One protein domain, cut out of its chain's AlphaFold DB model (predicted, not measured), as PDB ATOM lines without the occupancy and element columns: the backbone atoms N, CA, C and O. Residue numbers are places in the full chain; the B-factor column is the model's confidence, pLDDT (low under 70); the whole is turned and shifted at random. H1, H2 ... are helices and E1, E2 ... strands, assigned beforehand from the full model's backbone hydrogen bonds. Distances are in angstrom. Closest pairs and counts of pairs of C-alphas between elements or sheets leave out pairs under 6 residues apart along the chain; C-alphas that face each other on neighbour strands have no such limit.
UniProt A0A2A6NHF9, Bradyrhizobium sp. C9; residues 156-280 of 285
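AT A GLANCE: This is residues 156 to 280 of the 285 residues of a protein of Bradyrhizobium sp. C9 (UniProt A0A2A6NHF9). A twisted sheet of four strands, E1 to E4, forms a wall; H4 packs on its strand E3, H2 lies by the sheet with H1 beside it, and the long helix H5 runs off the sheet, its residues 273 to 280 sticking out. The printed part has 125 residues, with named elements in the order H1 H2 E1 E2 H3 E3 E4 H4 H5; the class is mixed, helices and strands. The sheet's order is E1 - E2 - E3 - E4, all antiparallel. The whole is compact, radius of gyration of the C-alphas 15.4 A, spanning 44 by 33 by 31 A.

IN THESE COORDINATES: H1, residues 156 to 159, begins at C-alpha 156 (326.182, 315.103, 207.188); H2 is 169 to 175. E1, 178 to 189, 26.5 A long, bends by 78 degrees at residue 182. E2 is 202 to 211, 26.9 A; H3 217 to 220; E3 221 to 230, 28.7 A; E4 235 to 237; H4 240 to 247. H5, 261 to 280, 29.4 A, ends at C-alpha 280 (338.676, 301.659, 178.685).

HOW THE PARTS SIT: E1 and E2 form a hairpin, with N 185 and O 206 2.9 A apart. E2 and E3 are antiparallel, with N 205 and O 227 2.9 A apart. In the hairpin E3 and E4, N 236 and O 228 are 2.7 A apart. H2 is on the sheet at a height of 8.7 A. H1 touches H2, closest C-alphas Pro 156 and Gly 170, 4.3 A. H4 stands at the sheet's level; its closest C-alpha to E3 is Ala 242, 5.1 A from Ile 225. H5 only just touches H3 with residues 268 to 272 alone, with 3 pairs of C-alphas within 8 A, the closest Tyr 218 and Ser 272, 7.5 A. In H2, H4 and H5 every O i to N i+4 pair is within hydrogen-bond range.

THE WHOLE: The C-alphas farthest apart, Gly 232 and Phe 280, are 47.2 A apart. The printed part has no cut; the links E1 to E2 and H4 to H5 are long. Residues 192 to 199, 257 to 259, 268, 272 and 274 to 280 have pLDDT under 70.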
ATOM      1  N   PRO A 156     326.884 314.019 207.860       94.50
ATOM      2  CA  PRO A 156     326.182 315.103 207.188       94.50
ATOM      3  C   PRO A 156     325.765 316.223 208.139       94.50
ATOM      4  O   PRO A 156     325.765 317.389 207.750       94.50
ATOM      5  N   THR A 157     325.449 315.909 209.399       94.88
ATOM      6  CA  THR A 157     324.962 316.902 210.365       94.88
ATOM      7  C   THR A 157     325.994 317.990 210.667       94.88
ATOM      8  O   THR A 157     325.617 319.094 211.073       94.88
ATOM      9  N   ASN A 158     327.279 317.738 210.389       95.50
ATOM     10  CA  ASN A 158     328.334 318.733 210.549       95.50
ATOM     11  C   ASN A 158     328.256 319.873 209.524       95.50
ATOM     12  O   ASN A 158     328.785 320.952 209.777       95.50
ATOM     13  N   PHE A 159     327.500 319.701 208.438       96.56
ATOM     14  CA  PHE A 159     327.291 320.710 207.394       96.56
ATOM     15  C   PHE A 159     326.040 321.574 207.616       96.56
ATOM     16  O   PHE A 159     325.654 322.357 206.754       96.56
ATOM     17  N   ASN A 160     325.398 321.477 208.783       96.44
ATOM     18  CA  ASN A 160     324.164 322.203 209.108       96.44
ATOM     19  C   ASN A 160     324.322 323.728 209.296       96.44
ATOM     20  O   ASN A 160     323.329 324.409 209.551       96.44
ATOM     21  N   PHE A 161     325.538 324.262 209.170       95.44
ATOM     22  CA  PHE A 161     325.786 325.702 209.033       95.44
ATOM     23  C   PHE A 161     325.482 326.215 207.611       95.44
ATOM     24  O   PHE A 161     325.353 327.421 207.407       95.44
ATOM     25  N   VAL A 162     325.351 325.308 206.632       96.88
ATOM     26  CA  VAL A 162     324.806 325.612 205.308       96.88
ATOM     27  C   VAL A 162     323.285 325.528 205.377       96.88
ATOM     28  O   VAL A 162     322.714 324.465 205.641       96.88
ATOM     29  N   THR A 163     322.631 326.660 205.148       95.38
ATOM     30  CA  THR A 163     321.174 326.816 205.177       95.38
ATOM     31  C   THR A 163     320.639 327.043 203.771       95.38
ATOM     32  O   THR A 163     321.194 327.823 203.008       95.38
ATOM     33  N   THR A 164     319.552 326.365 203.424       94.50
ATOM     34  CA  THR A 164     318.812 326.553 202.172       94.50
ATOM     35  C   THR A 164     317.356 326.890 202.490       94.50
ATOM     36  O   THR A 164     316.921 326.763 203.637       94.50
ATOM     37  N   ALA A 165     316.570 327.252 201.471       92.00
ATOM     38  CA  ALA A 165     315.128 327.447 201.622       92.00
ATOM     39  C   ALA A 165     314.392 326.182 202.114       92.00
ATOM     40  O   ALA A 165     313.353 326.289 202.759       92.00
ATOM     41  N   GLN A 166     314.942 324.989 201.857       93.94
ATOM     42  CA  GLN A 166     314.380 323.705 202.301       93.94
ATOM     43  C   GLN A 166     314.856 323.288 203.702       93.94
ATOM     44  O   GLN A 166     314.342 322.326 204.272       93.94
ATOM     45  N   GLY A 167     315.845 323.982 204.272       94.88
ATOM     46  CA  GLY A 167     316.389 323.704 205.599       94.88
ATOM     47  C   GLY A 167     317.910 323.563 205.613       94.88
ATOM     48  O   GLY A 167     318.625 324.069 204.754       94.88
ATOM     49  N   LYS A 168     318.437 322.896 206.642       96.38
ATOM     50  CA  LYS A 168     319.887 322.748 206.841       96.38
ATOM     51  C   LYS A 168     320.440 321.611 205.981       96.38
ATOM     52  O   LYS A 168     319.866 320.521 205.974       96.38
ATOM     53  N   LEU A 169     321.563 321.844 205.300       97.06
ATOM     54  CA  LEU A 169     322.126 320.918 204.309       97.06
ATOM     55  C   LEU A 169     322.322 319.506 204.863       97.06
ATOM     56  O   LEU A 169     321.883 318.543 204.245       97.06
ATOM     57  N   GLY A 170     322.925 319.374 206.041       96.25
ATOM     58  CA  GLY A 170     323.163 318.075 206.664       96.25
ATOM     59  C   GLY A 170     321.894 317.261 206.882       96.25
ATOM     60  O   GLY A 170     321.835 316.078 206.543       96.25
ATOM     61  N   ASN A 171     320.845 317.915 207.377       96.38
ATOM     62  CA  ASN A 171     319.538 317.291 207.538       96.38
ATOM     63  C   ASN A 171     318.965 316.870 206.180       96.38
ATOM     64  O   ASN A 171     318.481 315.748 206.051       96.38
ATOM     65  N   LEU A 172     319.041 317.729 205.160       95.69
ATOM     66  CA  LEU A 172     318.554 317.419 203.811       95.69
ATOM     67  C   LEU A 172     319.274 316.202 203.213       95.69
ATOM     68  O   LEU A 172     318.620 315.309 202.677       95.69
ATOM     69  N   LEU A 173     320.598 316.115 203.375       94.62
ATOM     70  CA  LEU A 173     321.400 314.963 202.949       94.62
ATOM     71  C   LEU A 173     320.996 313.675 203.671       94.62
ATOM     72  O   LEU A 173     320.884 312.630 203.031       94.62
ATOM     73  N   GLY A 174     320.728 313.750 204.978       93.50
ATOM     74  CA  GLY A 174     320.225 312.616 205.754       93.50
ATOM     75  C   GLY A 174     318.894 312.086 205.213       93.50
ATOM     76  O   GLY A 174     318.757 310.886 204.970       93.50
ATOM     77  N   HIS A 175     317.935 312.974 204.931       90.88
ATOM     78  CA  HIS A 175     316.640 312.590 204.352       90.88
ATOM     79  C   HIS A 175     316.773 312.054 202.920       90.88
ATOM     80  O   HIS A 175     316.108 311.084 202.558       90.88
ATOM     81  N   GLY A 176     317.679 312.629 202.125       85.44
ATOM     82  CA  GLY A 176     318.046 312.133 200.797       85.44
ATOM     83  C   GLY A 176     318.903 310.866 200.805       85.44
ATOM     84  O   GLY A 176     319.365 310.446 199.744       85.44
ATOM     85  N   ARG A 177     319.138 310.261 201.982       90.06
ATOM     86  CA  ARG A 177     319.948 309.046 202.164       90.06
ATOM     87  C   ARG A 177     321.304 309.158 201.460       90.06
ATOM     88  O   ARG A 177     321.732 308.232 200.766       90.06
ATOM     89  N   CYS A 178     321.937 310.320 201.595       92.44
ATOM     90  CA  CYS A 178     323.233 310.619 201.012       92.44
ATOM     91  C   CYS A 178     324.361 310.288 201.986       92.44
ATOM     92  O   CYS A 178     324.342 310.696 203.144       92.44
ATOM     93  N   THR A 179     325.382 309.601 201.489       94.31
ATOM     94  CA  THR A 179     326.665 309.423 202.167       94.31
ATOM     95  C   THR A 179     327.686 310.364 201.548       94.31
ATOM     96  O   THR A 179     327.832 310.376 200.322       94.31
ATOM     97  N   ILE A 180     328.404 311.121 202.373       94.94
ATOM     98  CA  ILE A 180     329.506 311.973 201.923       94.94
ATOM     99  C   ILE A 180     330.724 311.090 201.648       94.94
ATOM    100  O   ILE A 180     331.025 310.187 202.425       94.94
ATOM    101  N   VAL A 181     331.418 311.347 200.548       91.50
ATOM    102  CA  VAL A 181     332.658 310.681 200.139       91.50
ATOM    103  C   VAL A 181     333.727 311.731 199.835       91.50
ATOM    104  O   VAL A 181     333.431 312.917 199.736       91.50
ATOM    105  N   GLU A 182     334.975 311.298 199.700       88.00
ATOM    106  CA  GLU A 182     336.083 312.199 199.379       88.00
ATOM    107  C   GLU A 182     336.076 312.607 197.893       88.00
ATOM    108  O   GLU A 182     335.753 311.777 197.037       88.00
ATOM    109  N   PRO A 183     336.468 313.852 197.563       89.06
ATOM    110  CA  PRO A 183     336.964 314.888 198.474       89.06
ATOM    111  C   PRO A 183     335.846 315.672 199.188       89.06
ATOM    112  O   PRO A 183     334.731 315.814 198.682       89.06
ATOM    113  N   VAL A 184     336.193 316.231 200.349       90.94
ATOM    114  CA  VAL A 184     335.379 317.172 201.131       90.94
ATOM    115  C   VAL A 184     336.176 318.460 201.291       90.94
ATOM    116  O   VAL A 184     337.352 318.399 201.635       90.94
ATOM    117  N   SER A 185     335.544 319.613 201.063       91.06
ATOM    118  CA  SER A 185     336.187 320.918 201.244       91.06
ATOM    119  C   SER A 185     335.262 321.931 201.909       91.06
ATOM    120  O   SER A 185     334.079 322.027 201.564       91.06
ATOM    121  N   VAL A 186     335.820 322.708 202.838       94.12
ATOM    122  CA  VAL A 186     335.208 323.907 203.426       94.12
ATOM    123  C   VAL A 186     336.256 325.010 203.378       94.12
ATOM    124  O   VAL A 186     337.131 325.103 204.241       94.12
ATOM    125  N   ASP A 187     336.158 325.826 202.337       91.88
ATOM    126  CA  ASP A 187     337.166 326.812 201.979       91.88
ATOM    127  C   ASP A 187     336.674 328.226 202.248       91.88
ATOM    128  O   ASP A 187     335.503 328.551 202.041       91.88
ATOM    129  N   TYR A 188     337.611 329.088 202.626       92.00
ATOM    130  CA  TYR A 188     337.461 330.526 202.492       92.00
ATOM    131  C   TYR A 188     338.390 331.013 201.379       92.00
ATOM    132  O   TYR A 188     339.597 330.762 201.380       92.00
ATOM    133  N   LEU A 189     337.802 331.703 200.411       89.31
ATOM    134  CA  LEU A 189     338.439 332.235 199.222       89.31
ATOM    135  C   LEU A 189     338.378 333.767 199.322       89.31
ATOM    136  O   LEU A 189     337.319 334.348 199.056       89.31
ATOM    137  N   PRO A 190     339.475 334.433 199.730       82.38
ATOM    138  CA  PRO A 190     339.493 335.886 199.838       82.38
ATOM    139  C   PRO A 190     339.289 336.517 198.461       82.38
ATOM    140  O   PRO A 190     339.716 335.960 197.439       82.38
ATOM    141  N   LYS A 191     338.666 337.696 198.419       76.19
ATOM    142  CA  LYS A 191     338.533 338.450 197.169       76.19
ATOM    143  C   LYS A 191     339.928 338.782 196.615       76.19
ATOM    144  O   LYS A 191     340.748 339.390 197.293       76.19
ATOM    145  N   VAL A 192     340.201 338.362 195.376       64.06
ATOM    146  CA  VAL A 192     341.534 338.495 194.749       64.06
ATOM    147  C   VAL A 192     341.682 339.800 193.953       64.06
ATOM    148  O   VAL A 192     342.808 340.213 193.700       64.06
ATOM    149  N   ASP A 193     340.583 340.449 193.551       57.97
ATOM    150  CA  ASP A 193     340.631 341.566 192.597       57.97
ATOM    151  C   ASP A 193     339.532 342.612 192.857       57.97
ATOM    152  O   ASP A 193     338.347 342.268 192.919       57.97
ATOM    153  N   GLU A 194     339.905 343.888 193.001       55.66
ATOM    154  CA  GLU A 194     338.977 345.015 193.210       55.66
ATOM    155  C   GLU A 194     338.061 345.246 191.999       55.66
ATOM    156  O   GLU A 194     336.911 345.652 192.174       55.66
ATOM    157  N   ASN A 195     338.517 344.880 190.794       51.66
ATOM    158  CA  ASN A 195     337.787 345.061 189.533       51.66
ATOM    159  C   ASN A 195     336.647 344.055 189.308       51.66
ATOM    160  O   ASN A 195     335.891 344.173 188.342       51.66
ATOM    161  N   GLN A 196     336.487 343.061 190.185       51.66
ATOM    162  CA  GLN A 196     335.323 342.185 190.136       51.66
ATOM    163  C   GLN A 196     334.124 342.883 190.787       51.66
ATOM    164  O   GLN A 196     334.127 343.178 191.986       51.66
ATOM    165  N   ALA A 197     333.073 343.099 189.989       52.91
ATOM    166  CA  ALA A 197     331.780 343.649 190.414       52.91
ATOM    167  C   ALA A 197     331.104 342.839 191.540       52.91
ATOM    168  O   ALA A 197     330.172 343.312 192.192       52.91
ATOM    169  N   THR A 198     331.573 341.619 191.798       58.00
ATOM    170  CA  THR A 198     331.146 340.783 192.915       58.00
ATOM    171  C   THR A 198     331.717 341.307 194.238       58.00
ATOM    172  O   THR A 198     332.929 341.443 194.441       58.00
ATOM    173  N   LYS A 199     330.816 341.656 195.160       62.28
ATOM    174  CA  LYS A 199     331.151 342.150 196.501       62.28
ATOM    175  C   LYS A 199     331.556 340.982 197.415       62.28
ATOM    176  O   LYS A 199     330.885 339.954 197.423       62.28
ATOM    177  N   GLY A 200     332.617 341.181 198.196       71.44
ATOM    178  CA  GLY A 200     332.930 340.384 199.387       71.44
ATOM    179  C   GLY A 200     333.716 339.090 199.168       71.44
ATOM    180  O   GLY A 200     333.806 338.556 198.059       71.44
ATOM    181  N   ASP A 201     334.274 338.612 200.277       86.25
ATOM    182  CA  ASP A 201     334.924 337.311 200.386       86.25
ATOM    183  C   ASP A 201     333.920 336.162 200.237       86.25
ATOM    184  O   ASP A 201     332.709 336.356 200.385       86.25
ATOM    185  N   LEU A 202     334.427 334.966 199.931       91.25
ATOM    186  CA  LEU A 202     333.622 333.809 199.559       91.25
ATOM    187  C   LEU A 202     333.948 332.604 200.444       91.25
ATOM    188  O   LEU A 202     335.084 332.141 200.464       91.25
ATOM    189  N   TRP A 203     332.944 332.031 201.097       95.19
ATOM    190  CA  TRP A 203     333.020 330.667 201.619       95.19
ATOM    191  C   TRP A 203     332.492 329.693 200.576       95.19
ATOM    192  O   TRP A 203     331.477 329.958 199.929       95.19
ATOM    193  N   ARG A 204     333.153 328.546 200.437       95.88
ATOM    194  CA  ARG A 204     332.731 327.463 199.550       95.88
ATOM    195  C   ARG A 204     332.703 326.145 200.307       95.88
ATOM    196  O   ARG A 204     333.687 325.756 200.924       95.88
ATOM    197  N   VAL A 205     331.587 325.437 200.194       97.06
ATOM    198  CA  VAL A 205     331.456 324.043 200.621       97.06
ATOM    199  C   VAL A 205     331.380 323.172 199.378       97.06
ATOM    200  O   VAL A 205     330.533 323.403 198.513       97.06
ATOM    201  N   LEU A 206     332.260 322.175 199.295       96.12
ATOM    202  CA  LEU A 206     332.284 321.174 198.233       96.12
ATOM    203  C   LEU A 206     332.185 319.786 198.852       96.12
ATOM    204  O   LEU A 206     333.046 319.391 199.636       96.12
ATOM    205  N   LEU A 207     331.150 319.043 198.464       95.94
ATOM    206  CA  LEU A 207     330.936 317.663 198.885       95.94
ATOM    207  C   LEU A 207     330.800 316.771 197.661       95.94
ATOM    208  O   LEU A 207     330.014 317.071 196.756       95.94
ATOM    209  N   LEU A 208     331.499 315.643 197.673       94.94
ATOM    210  CA  LEU A 208     331.144 314.512 196.832       94.94
ATOM    211  C   LEU A 208     330.203 313.593 197.622       94.94
ATOM    212  O   LEU A 208     330.445 313.295 198.789       94.94
ATOM    213  N   VAL A 209     329.102 313.153 197.011       94.12
ATOM    214  CA  VAL A 209     328.078 312.346 197.688       94.12
ATOM    215  C   VAL A 209     327.627 311.145 196.864       94.12
ATOM    216  O   VAL A 209     327.650 311.145 195.634       94.12
ATOM    217  N   ASN A 210     327.153 310.116 197.562       93.25
ATOM    218  CA  ASN A 210     326.346 309.043 196.994       93.25
ATOM    219  C   ASN A 210     324.982 309.034 197.683       93.25
ATOM    220  O   ASN A 210     324.894 308.720 198.863       93.25
ATOM    221  N   CYS A 211     323.929 309.360 196.951       90.50
ATOM    222  CA  CYS A 211     322.553 309.369 197.420       90.50
ATOM    223  C   CYS A 211     321.808 308.121 196.949       90.50
ATOM    224  O   CYS A 211     321.833 307.762 195.768       90.50
ATOM    225  N   ASN A 212     321.119 307.464 197.879       88.06
ATOM    226  CA  ASN A 212     320.284 306.304 197.590       88.06
ATOM    227  C   ASN A 212     318.825 306.719 197.346       88.06
ATOM    228  O   ASN A 212     317.941 306.449 198.163       88.06
ATOM    229  N   ILE A 213     318.598 307.403 196.224       84.31
ATOM    230  CA  ILE A 213     317.293 307.919 195.789       84.31
ATOM    231  C   ILE A 213     317.084 307.693 194.284       84.31
ATOM    232  O   ILE A 213     318.070 307.576 193.543       84.31
ATOM    233  N   PRO A 214     315.826 307.639 193.808       83.44
ATOM    234  CA  PRO A 214     315.527 307.642 192.379       83.44
ATOM    235  C   PRO A 214     316.108 308.884 191.694       83.44
ATOM    236  O   PRO A 214     315.981 309.994 192.198       83.44
ATOM    237  N   GLY A 215     316.766 308.697 190.549       81.62
ATOM    238  CA  GLY A 215     317.361 309.789 189.780       81.62
ATOM    239  C   GLY A 215     318.504 309.330 188.872       81.62
ATOM    240  O   GLY A 215     318.923 308.165 188.919       81.62
ATOM    241  N   PRO A 216     319.039 310.221 188.022       81.62
ATOM    242  CA  PRO A 216     320.132 309.879 187.126       81.62
ATOM    243  C   PRO A 216     321.398 309.503 187.906       81.62
ATOM    244  O   PRO A 216     321.886 310.272 188.734       81.62
ATOM    245  N   ARG A 217     321.969 308.326 187.605       81.62
ATOM    246  CA  ARG A 217     323.094 307.751 188.368       81.62
ATOM    247  C   ARG A 217     324.315 308.657 188.491       81.62
ATOM    248  O   ARG A 217     325.034 308.505 189.458       81.62
ATOM    249  N   TYR A 218     324.576 309.542 187.538       76.44
ATOM    250  CA  TYR A 218     325.724 310.457 187.585       76.44
ATOM    251  C   TYR A 218     325.501 311.657 188.520       76.44
ATOM    252  O   TYR A 218     326.467 312.300 188.908       76.44
ATOM    253  N   PHE A 219     324.254 311.950 188.905       79.69
ATOM    254  CA  PHE A 219     323.953 312.913 189.968       79.69
ATOM    255  C   PHE A 219     323.773 312.240 191.321       79.69
ATOM    256  O   PHE A 219     324.116 312.825 192.339       79.69
ATOM    257  N   THR A 220     323.231 311.021 191.352       81.31
ATOM    258  CA  THR A 220     322.986 310.314 192.614       81.31
ATOM    259  C   THR A 220     324.192 309.508 193.081       81.31
ATOM    260  O   THR A 220     324.411 309.397 194.278       81.31
ATOM    261  N   ARG A 221     325.026 308.977 192.182       84.44
ATOM    262  CA  ARG A 221     326.303 308.329 192.520       84.44
ATOM    263  C   ARG A 221     327.447 309.242 192.105       84.44
ATOM    264  O   ARG A 221     327.547 309.594 190.934       84.44
ATOM    265  N   LYS A 222     328.322 309.575 193.055       85.44
ATOM    266  CA  LYS A 222     329.399 310.563 192.913       85.44
ATOM    267  C   LYS A 222     328.867 311.941 192.498       85.44
ATOM    268  O   LYS A 222     329.468 312.630 191.680       85.44
ATOM    269  N   GLY A 223     327.721 312.325 193.056       88.25
ATOM    270  CA  GLY A 223     327.146 313.647 192.857       88.25
ATOM    271  C   GLY A 223     328.007 314.715 193.517       88.25
ATOM    272  O   GLY A 223     328.463 314.530 194.642       88.25
ATOM    273  N   VAL A 224     328.214 315.837 192.832       92.62
ATOM    274  CA  VAL A 224     328.918 316.997 193.391       92.62
ATOM    275  C   VAL A 224     327.894 317.985 193.929       92.62
ATOM    276  O   VAL A 224     326.957 318.362 193.221       92.62
ATOM    277  N   ILE A 225     328.097 318.415 195.171       95.25
ATOM    278  CA  ILE A 225     327.341 319.477 195.825       95.25
ATOM    279  C   ILE A 225     328.296 320.632 196.088       95.25
ATOM    280  O   ILE A 225     329.274 320.488 196.816       95.25
ATOM    281  N   THR A 226     327.987 321.787 195.509       97.00
ATOM    282  CA  THR A 226     328.704 323.038 195.751       97.00
ATOM    283  C   THR A 226     327.730 324.096 196.240       97.00
ATOM    284  O   THR A 226     326.777 324.421 195.526       97.00
ATOM    285  N   PHE A 227     327.999 324.629 197.430       97.62
ATOM    286  CA  PHE A 227     327.352 325.819 197.975       97.62
ATOM    287  C   PHE A 227     328.391 326.912 198.187       97.62
ATOM    288  O   PHE A 227     329.519 326.642 198.605       97.62
ATOM    289  N   GLU A 228     327.995 328.144 197.913       96.19
ATOM    290  CA  GLU A 228     328.827 329.329 198.070       96.19
ATOM    291  C   GLU A 228     328.106 330.369 198.915       96.19
ATOM    292  O   GLU A 228     326.902 330.533 198.787       96.19
ATOM    293  N   LYS A 229     328.822 331.072 199.786       93.88
ATOM    294  CA  LYS A 229     328.273 332.181 200.571       93.88
ATOM    295  C   LYS A 229     329.219 333.353 200.466       93.88
ATOM    296  O   LYS A 229     330.415 333.192 200.690       93.88
ATOM    297  N   ARG A 230     328.693 334.528 200.146       90.31
ATOM    298  CA  ARG A 230     329.465 335.773 200.203       90.31
ATOM    299  C   ARG A 230     329.270 336.463 201.542       90.31
ATOM    300  O   ARG A 230     328.261 336.246 202.217       90.31
ATOM    301  N   GLU A 231     330.226 337.304 201.924       85.69
ATOM    302  CA  GLU A 231     330.094 338.143 203.123       85.69
ATOM    303  C   GLU A 231     328.773 338.928 203.080       85.69
ATOM    304  O   GLU A 231     328.468 339.615 202.106       85.69
ATOM    305  N   GLY A 232     327.961 338.772 204.130       84.75
ATOM    306  CA  GLY A 232     326.649 339.413 204.251       84.75
ATOM    307  C   GLY A 232     325.526 338.827 203.383       84.75
ATOM    308  O   GLY A 232     324.450 339.415 203.350       84.75
ATOM    309  N   GLN A 233     325.740 337.706 202.688       89.88
ATOM    310  CA  GLN A 233     324.726 337.054 201.846       89.88
ATOM    311  C   GLN A 233     324.353 335.664 202.364       89.88
ATOM    312  O   GLN A 233     325.059 335.093 203.196       89.88
ATOM    313  N   GLU A 234     323.242 335.110 201.883       92.75
ATOM    314  CA  GLU A 234     322.843 333.724 202.152       92.75
ATOM    315  C   GLU A 234     323.675 332.716 201.342       92.75
ATOM    316  O   GLU A 234     324.455 333.086 200.465       92.75
ATOM    317  N   TRP A 235     323.545 331.428 201.672       96.19
ATOM    318  CA  TRP A 235     324.166 330.359 200.891       96.19
ATOM    319  C   TRP A 235     323.451 330.172 199.549       96.19
ATOM    320  O   TRP A 235     322.240 329.964 199.490       96.19
ATOM    321  N   GLU A 236     324.228 330.153 198.474       96.12
ATOM    322  CA  GLU A 236     323.775 329.967 197.106       96.12
ATOM    323  C   GLU A 236     324.211 328.598 196.557       96.12
ATOM    324  O   GLU A 236     325.392 328.235 196.634       96.12
ATOM    325  N   PRO A 237     323.288 327.824 195.965       96.31
ATOM    326  CA  PRO A 237     323.616 326.560 195.322       96.31
ATOM    327  C   PRO A 237     324.277 326.777 193.952       96.31
ATOM    328  O   PRO A 237     323.688 327.364 193.045       96.31
ATOM    329  N   GLN A 238     325.470 326.219 193.755       94.00
ATOM    330  CA  GLN A 238     326.235 326.390 192.510       94.00
ATOM    331  C   GLN A 238     326.152 325.168 191.590       94.00
ATOM    332  O   GLN A 238     325.951 325.286 190.382       94.00
ATOM    333  N   SER A 239     326.271 323.966 192.158       91.44
ATOM    334  CA  SER A 239     326.169 322.711 191.395       91.44
ATOM    335  C   SER A 239     324.715 322.347 191.073       91.44
ATOM    336  O   SER A 239     323.812 322.716 191.823       91.44
ATOM    337  N   PHE A 240     324.492 321.534 190.034       88.06
ATOM    338  CA  PHE A 240     323.159 321.026 189.680       88.06
ATOM    339  C   PHE A 240     322.439 320.390 190.878       88.06
ATOM    340  O   PHE A 240     321.342 320.804 191.231       88.06
ATOM    341  N   LEU A 241     323.084 319.438 191.563       89.81
ATOM    342  CA  LEU A 241     322.471 318.754 192.702       89.81
ATOM    343  C   LEU A 241     322.190 319.713 193.872       89.81
ATOM    344  O   LEU A 241     321.134 319.615 194.487       89.81
ATOM    345  N   ALA A 242     323.078 320.676 194.143       94.00
ATOM    346  CA  ALA A 242     322.826 321.705 195.157       94.00
ATOM    347  C   ALA A 242     321.566 322.528 194.849       94.00
ATOM    348  O   ALA A 242     320.780 322.784 195.758       94.00
ATOM    349  N   LYS A 243     321.343 322.903 193.579       92.81
ATOM    350  CA  LYS A 243     320.147 323.658 193.166       92.81
ATOM    351  C   LYS A 243     318.887 322.846 193.426       92.81
ATOM    352  O   LYS A 243     317.964 323.333 194.064       92.81
ATOM    353  N   ARG A 244     318.903 321.564 193.059       90.38
ATOM    354  CA  ARG A 244     317.791 320.640 193.325       90.38
ATOM    355  C   ARG A 244     317.492 320.508 194.820       90.38
ATOM    356  O   ARG A 244     316.335 320.596 195.211       90.38
ATOM    357  N   ILE A 245     318.524 320.350 195.650       92.31
ATOM    358  CA  ILE A 245     318.395 320.266 197.114       92.31
ATOM    359  C   ILE A 245     317.850 321.571 197.714       92.31
ATOM    360  O   ILE A 245     317.115 321.539 198.698       92.31
ATOM    361  N   ALA A 246     318.223 322.721 197.150       93.69
ATOM    362  CA  ALA A 246     317.773 324.028 197.616       93.69
ATOM    363  C   ALA A 246     316.345 324.382 197.164       93.69
ATOM    364  O   ALA A 246     315.695 325.182 197.834       93.69
ATOM    365  N   THR A 247     315.859 323.792 196.069       92.25
ATOM    366  CA  THR A 247     314.535 324.084 195.494       92.25
ATOM    367  C   THR A 247     313.467 323.075 195.910       92.25
ATOM    368  O   THR A 247     312.339 323.471 196.194       92.25
ATOM    369  N   PHE A 248     313.797 321.781 195.970       90.69
ATOM    370  CA  PHE A 248     312.818 320.707 196.152       90.69
ATOM    371  C   PHE A 248     312.974 320.000 197.505       90.69
ATOM    372  O   PHE A 248     314.100 319.801 197.977       90.69
ATOM    373  N   PRO A 249     311.864 319.544 198.114       87.81
ATOM    374  CA  PRO A 249     311.928 318.792 199.356       87.81
ATOM    375  C   PRO A 249     312.646 317.446 199.155       87.81
ATOM    376  O   PRO A 249     312.671 316.904 198.039       87.81
ATOM    377  N   PRO A 250     313.219 316.866 200.228       83.25
ATOM    378  CA  PRO A 250     313.805 315.532 200.169       83.25
ATOM    379  C   PRO A 250     312.824 314.501 199.599       83.25
ATOM    380  O   PRO A 250     311.663 314.453 199.992       83.25
ATOM    381  N   GLY A 251     313.304 313.665 198.677       80.44
ATOM    382  CA  GLY A 251     312.490 312.666 197.974       80.44
ATOM    383  C   GLY A 251     312.036 313.101 196.580       80.44
ATOM    384  O   GLY A 251     311.952 312.242 195.711       80.44
ATOM    385  N   SER A 252     311.880 314.407 196.331       87.25
ATOM    386  CA  SER A 252     311.419 314.941 195.036       87.25
ATOM    387  C   SER A 252     312.502 315.629 194.213       87.25
ATOM    388  O   SER A 252     312.229 316.277 193.202       87.25
ATOM    389  N   TRP A 253     313.767 315.457 194.598       88.56
ATOM    390  CA  TRP A 253     314.905 316.075 193.919       88.56
ATOM    391  C   TRP A 253     315.053 315.687 192.452       88.56
ATOM    392  O   TRP A 253     315.828 316.335 191.767       88.56
ATOM    393  N   PHE A 254     314.338 314.693 191.923       85.12
ATOM    394  CA  PHE A 254     314.407 314.320 190.504       85.12
ATOM    395  C   PHE A 254     313.038 314.089 189.850       85.12
ATOM    396  O   PHE A 254     312.994 313.626 188.714       85.12
ATOM    397  N   ASP A 255     311.940 314.449 190.522       82.50
ATOM    398  CA  ASP A 255     310.581 314.180 190.020       82.50
ATOM    399  C   ASP A 255     310.218 315.050 188.805       82.50
ATOM    400  O   ASP A 255     309.455 314.637 187.938       82.50
ATOM    401  N   HIS A 256     310.795 316.249 188.717       70.94
ATOM    402  CA  HIS A 256     310.526 317.226 187.660       70.94
ATOM    403  C   HIS A 256     311.854 317.761 187.142       70.94
ATOM    404  O   HIS A 256     312.590 318.311 187.945       70.94
ATOM    405  N   ILE A 257     312.194 317.613 185.862       69.62
ATOM    406  CA  ILE A 257     313.385 318.261 185.279       69.62
ATOM    407  C   ILE A 257     312.905 319.513 184.555       69.62
ATOM    408  O   ILE A 257     312.112 319.399 183.613       69.62
ATOM    409  N   GLU A 258     313.366 320.685 184.994       68.44
ATOM    410  CA  GLU A 258     312.987 321.939 184.344       68.44
ATOM    411  C   GLU A 258     313.557 321.999 182.907       68.44
ATOM    412  O   GLU A 258     314.550 321.331 182.587       68.44
ATOM    413  N   PRO A 259     312.911 322.708 181.966       64.25
ATOM    414  CA  PRO A 259     313.345 322.723 180.568       64.25
ATOM    415  C   PRO A 259     314.788 323.209 180.363       64.25
ATOM    416  O   PRO A 259     315.508 322.643 179.544       64.25
ATOM    417  N   ASP A 260     315.222 324.204 181.130       71.12
ATOM    418  CA  ASP A 260     316.575 324.776 181.149       71.12
ATOM    419  C   ASP A 260     317.604 323.873 181.861       71.12
ATOM    420  O   ASP A 260     318.804 323.912 181.572       71.12
ATOM    421  N   GLU A 261     317.140 322.978 182.733       70.19
ATOM    422  CA  GLU A 261     317.963 321.954 183.379       70.19
ATOM    423  C   GLU A 261     318.386 320.827 182.416       70.19
ATOM    424  O   GLU A 261     319.392 320.148 182.667       70.19
ATOM    425  N   ARG A 262     317.681 320.636 181.288       72.19
ATOM    426  CA  ARG A 262     317.996 319.585 180.295       72.19
ATOM    427  C   ARG A 262     319.381 319.747 179.679       72.19
ATOM    428  O   ARG A 262     320.085 318.754 179.503       72.19
ATOM    429  N   ASP A 263     319.818 320.976 179.432       72.31
ATOM    430  CA  ASP A 263     321.130 321.239 178.831       72.31
ATOM    431  C   ASP A 263     322.281 320.921 179.795       72.31
ATOM    432  O   ASP A 263     323.357 320.460 179.396       72.31
ATOM    433  N   ALA A 264     322.083 321.160 181.096       70.06
ATOM    434  CA  ALA A 264     323.033 320.746 182.128       70.06
ATOM    435  C   ALA A 264     323.084 319.214 182.240       70.06
ATOM    436  O   ALA A 264     324.171 318.630 182.298       70.06
ATOM    437  N   LEU A 265     321.912 318.576 182.185       70.75
ATOM    438  CA  LEU A 265     321.749 317.125 182.176       70.75
ATOM    439  C   LEU A 265     322.520 316.475 181.015       70.75
ATOM    440  O   LEU A 265     323.257 315.503 181.191       70.75
ATOM    441  N   GLU A 266     322.378 317.039 179.817       74.62
ATOM    442  CA  GLU A 266     322.945 316.487 178.594       74.62
ATOM    443  C   GLU A 266     324.461 316.708 178.498       74.62
ATOM    444  O   GLU A 266     325.193 315.807 178.069       74.62
ATOM    445  N   ARG A 267     324.962 317.852 178.982       75.00
ATOM    446  CA  ARG A 267     326.405 318.101 179.136       75.00
ATOM    447  C   ARG A 267     327.047 317.134 180.128       75.00
ATOM    448  O   ARG A 267     328.055 316.513 179.790       75.00
ATOM    449  N   ALA A 268     326.440 316.943 181.299       69.62
ATOM    450  CA  ALA A 268     326.929 315.990 182.299       69.62
ATOM    451  C   ALA A 268     326.937 314.551 181.754       69.62
ATOM    452  O   ALA A 268     327.914 313.815 181.920       69.62
ATOM    453  N   ARG A 269     325.889 314.166 181.010       72.12
ATOM    454  CA  ARG A 269     325.816 312.862 180.342       72.12
ATOM    455  C   ARG A 269     326.970 312.662 179.358       72.12
ATOM    456  O   ARG A 269     327.615 311.614 179.403       72.12
ATOM    457  N   LYS A 270     327.249 313.650 178.498       77.81
ATOM    458  CA  LYS A 270     328.343 313.598 177.508       77.81
ATOM    459  C   LYS A 270     329.721 313.510 178.173       77.81
ATOM    460  O   LYS A 270     330.516 312.666 177.772       77.81
ATOM    461  N   ALA A 271     329.973 314.299 179.220       71.62
ATOM    462  CA  ALA A 271     331.228 314.248 179.974       71.62
ATOM    463  C   ALA A 271     331.475 312.853 180.583       71.62
ATOM    464  O   ALA A 271     332.521 312.251 180.348       71.62
ATOM    465  N   SER A 272     330.461 312.275 181.240       67.12
ATOM    466  CA  SER A 272     330.569 310.935 181.846       67.12
ATOM    467  C   SER A 272     330.780 309.801 180.829       67.12
ATOM    468  O   SER A 272     331.330 308.747 181.155       67.12
ATOM    469  N   ALA A 273     330.311 309.987 179.590       72.00
ATOM    470  CA  ALA A 273     330.511 309.027 178.510       72.00
ATOM    471  C   ALA A 273     331.945 309.086 177.957       72.00
ATOM    472  O   ALA A 273     332.493 308.045 177.592       72.00
ATOM    473  N   ASN A 274     332.552 310.276 177.929       68.25
ATOM    474  CA  ASN A 274     333.944 310.456 177.518       68.25
ATOM    475  C   ASN A 274     334.925 309.895 178.553       68.25
ATOM    476  O   ASN A 274     335.804 309.131 178.166       68.25
ATOM    477  N   GLU A 275     334.719 310.152 179.850       62.41
ATOM    478  CA  GLU A 275     335.561 309.579 180.918       62.41
ATOM    479  C   GLU A 275     335.584 308.046 180.871       62.41
ATOM    480  O   GLU A 275     336.639 307.424 180.968       62.41
ATOM    481  N   ARG A 276     334.425 307.410 180.640       61.00
ATOM    482  CA  ARG A 276     334.362 305.951 180.469       61.00
ATOM    483  C   ARG A 276     335.168 305.474 179.263       61.00
ATOM    484  O   ARG A 276     335.843 304.458 179.361       61.00
ATOM    485  N   ARG A 277     335.104 306.182 178.132       62.28
ATOM    486  CA  ARG A 277     335.869 305.824 176.926       62.28
ATOM    487  C   ARG A 277     337.376 305.935 177.145       62.28
ATOM    488  O   ARG A 277     338.101 305.076 176.657       62.28
ATOM    489  N   GLU A 278     337.835 306.942 177.877       60.12
ATOM    490  CA  GLU A 278     339.253 307.103 178.222       60.12
ATOM    491  C   GLU A 278     339.727 306.020 179.197       60.12
ATOM    492  O   GLU A 278     340.791 305.436 178.995       60.12
ATOM    493  N   GLN A 279     338.896 305.655 180.179       55.94
ATOM    494  CA  GLN A 279     339.206 304.598 181.141       55.94
ATOM    495  C   GLN A 279     339.352 303.214 180.483       55.94
ATOM    496  O   GLN A 279     340.242 302.460 180.856       55.94
ATOM    497  N   PHE A 280     338.536 302.898 179.468       56.50
ATOM    498  CA  PHE A 280     338.676 301.659 178.685       56.50
ATOM    499  C   PHE A 280     339.887 301.662 177.745       56.50
ATOM    500  O   PHE A 280     340.371 300.595 177.374       56.50
TER     501      PHE A 280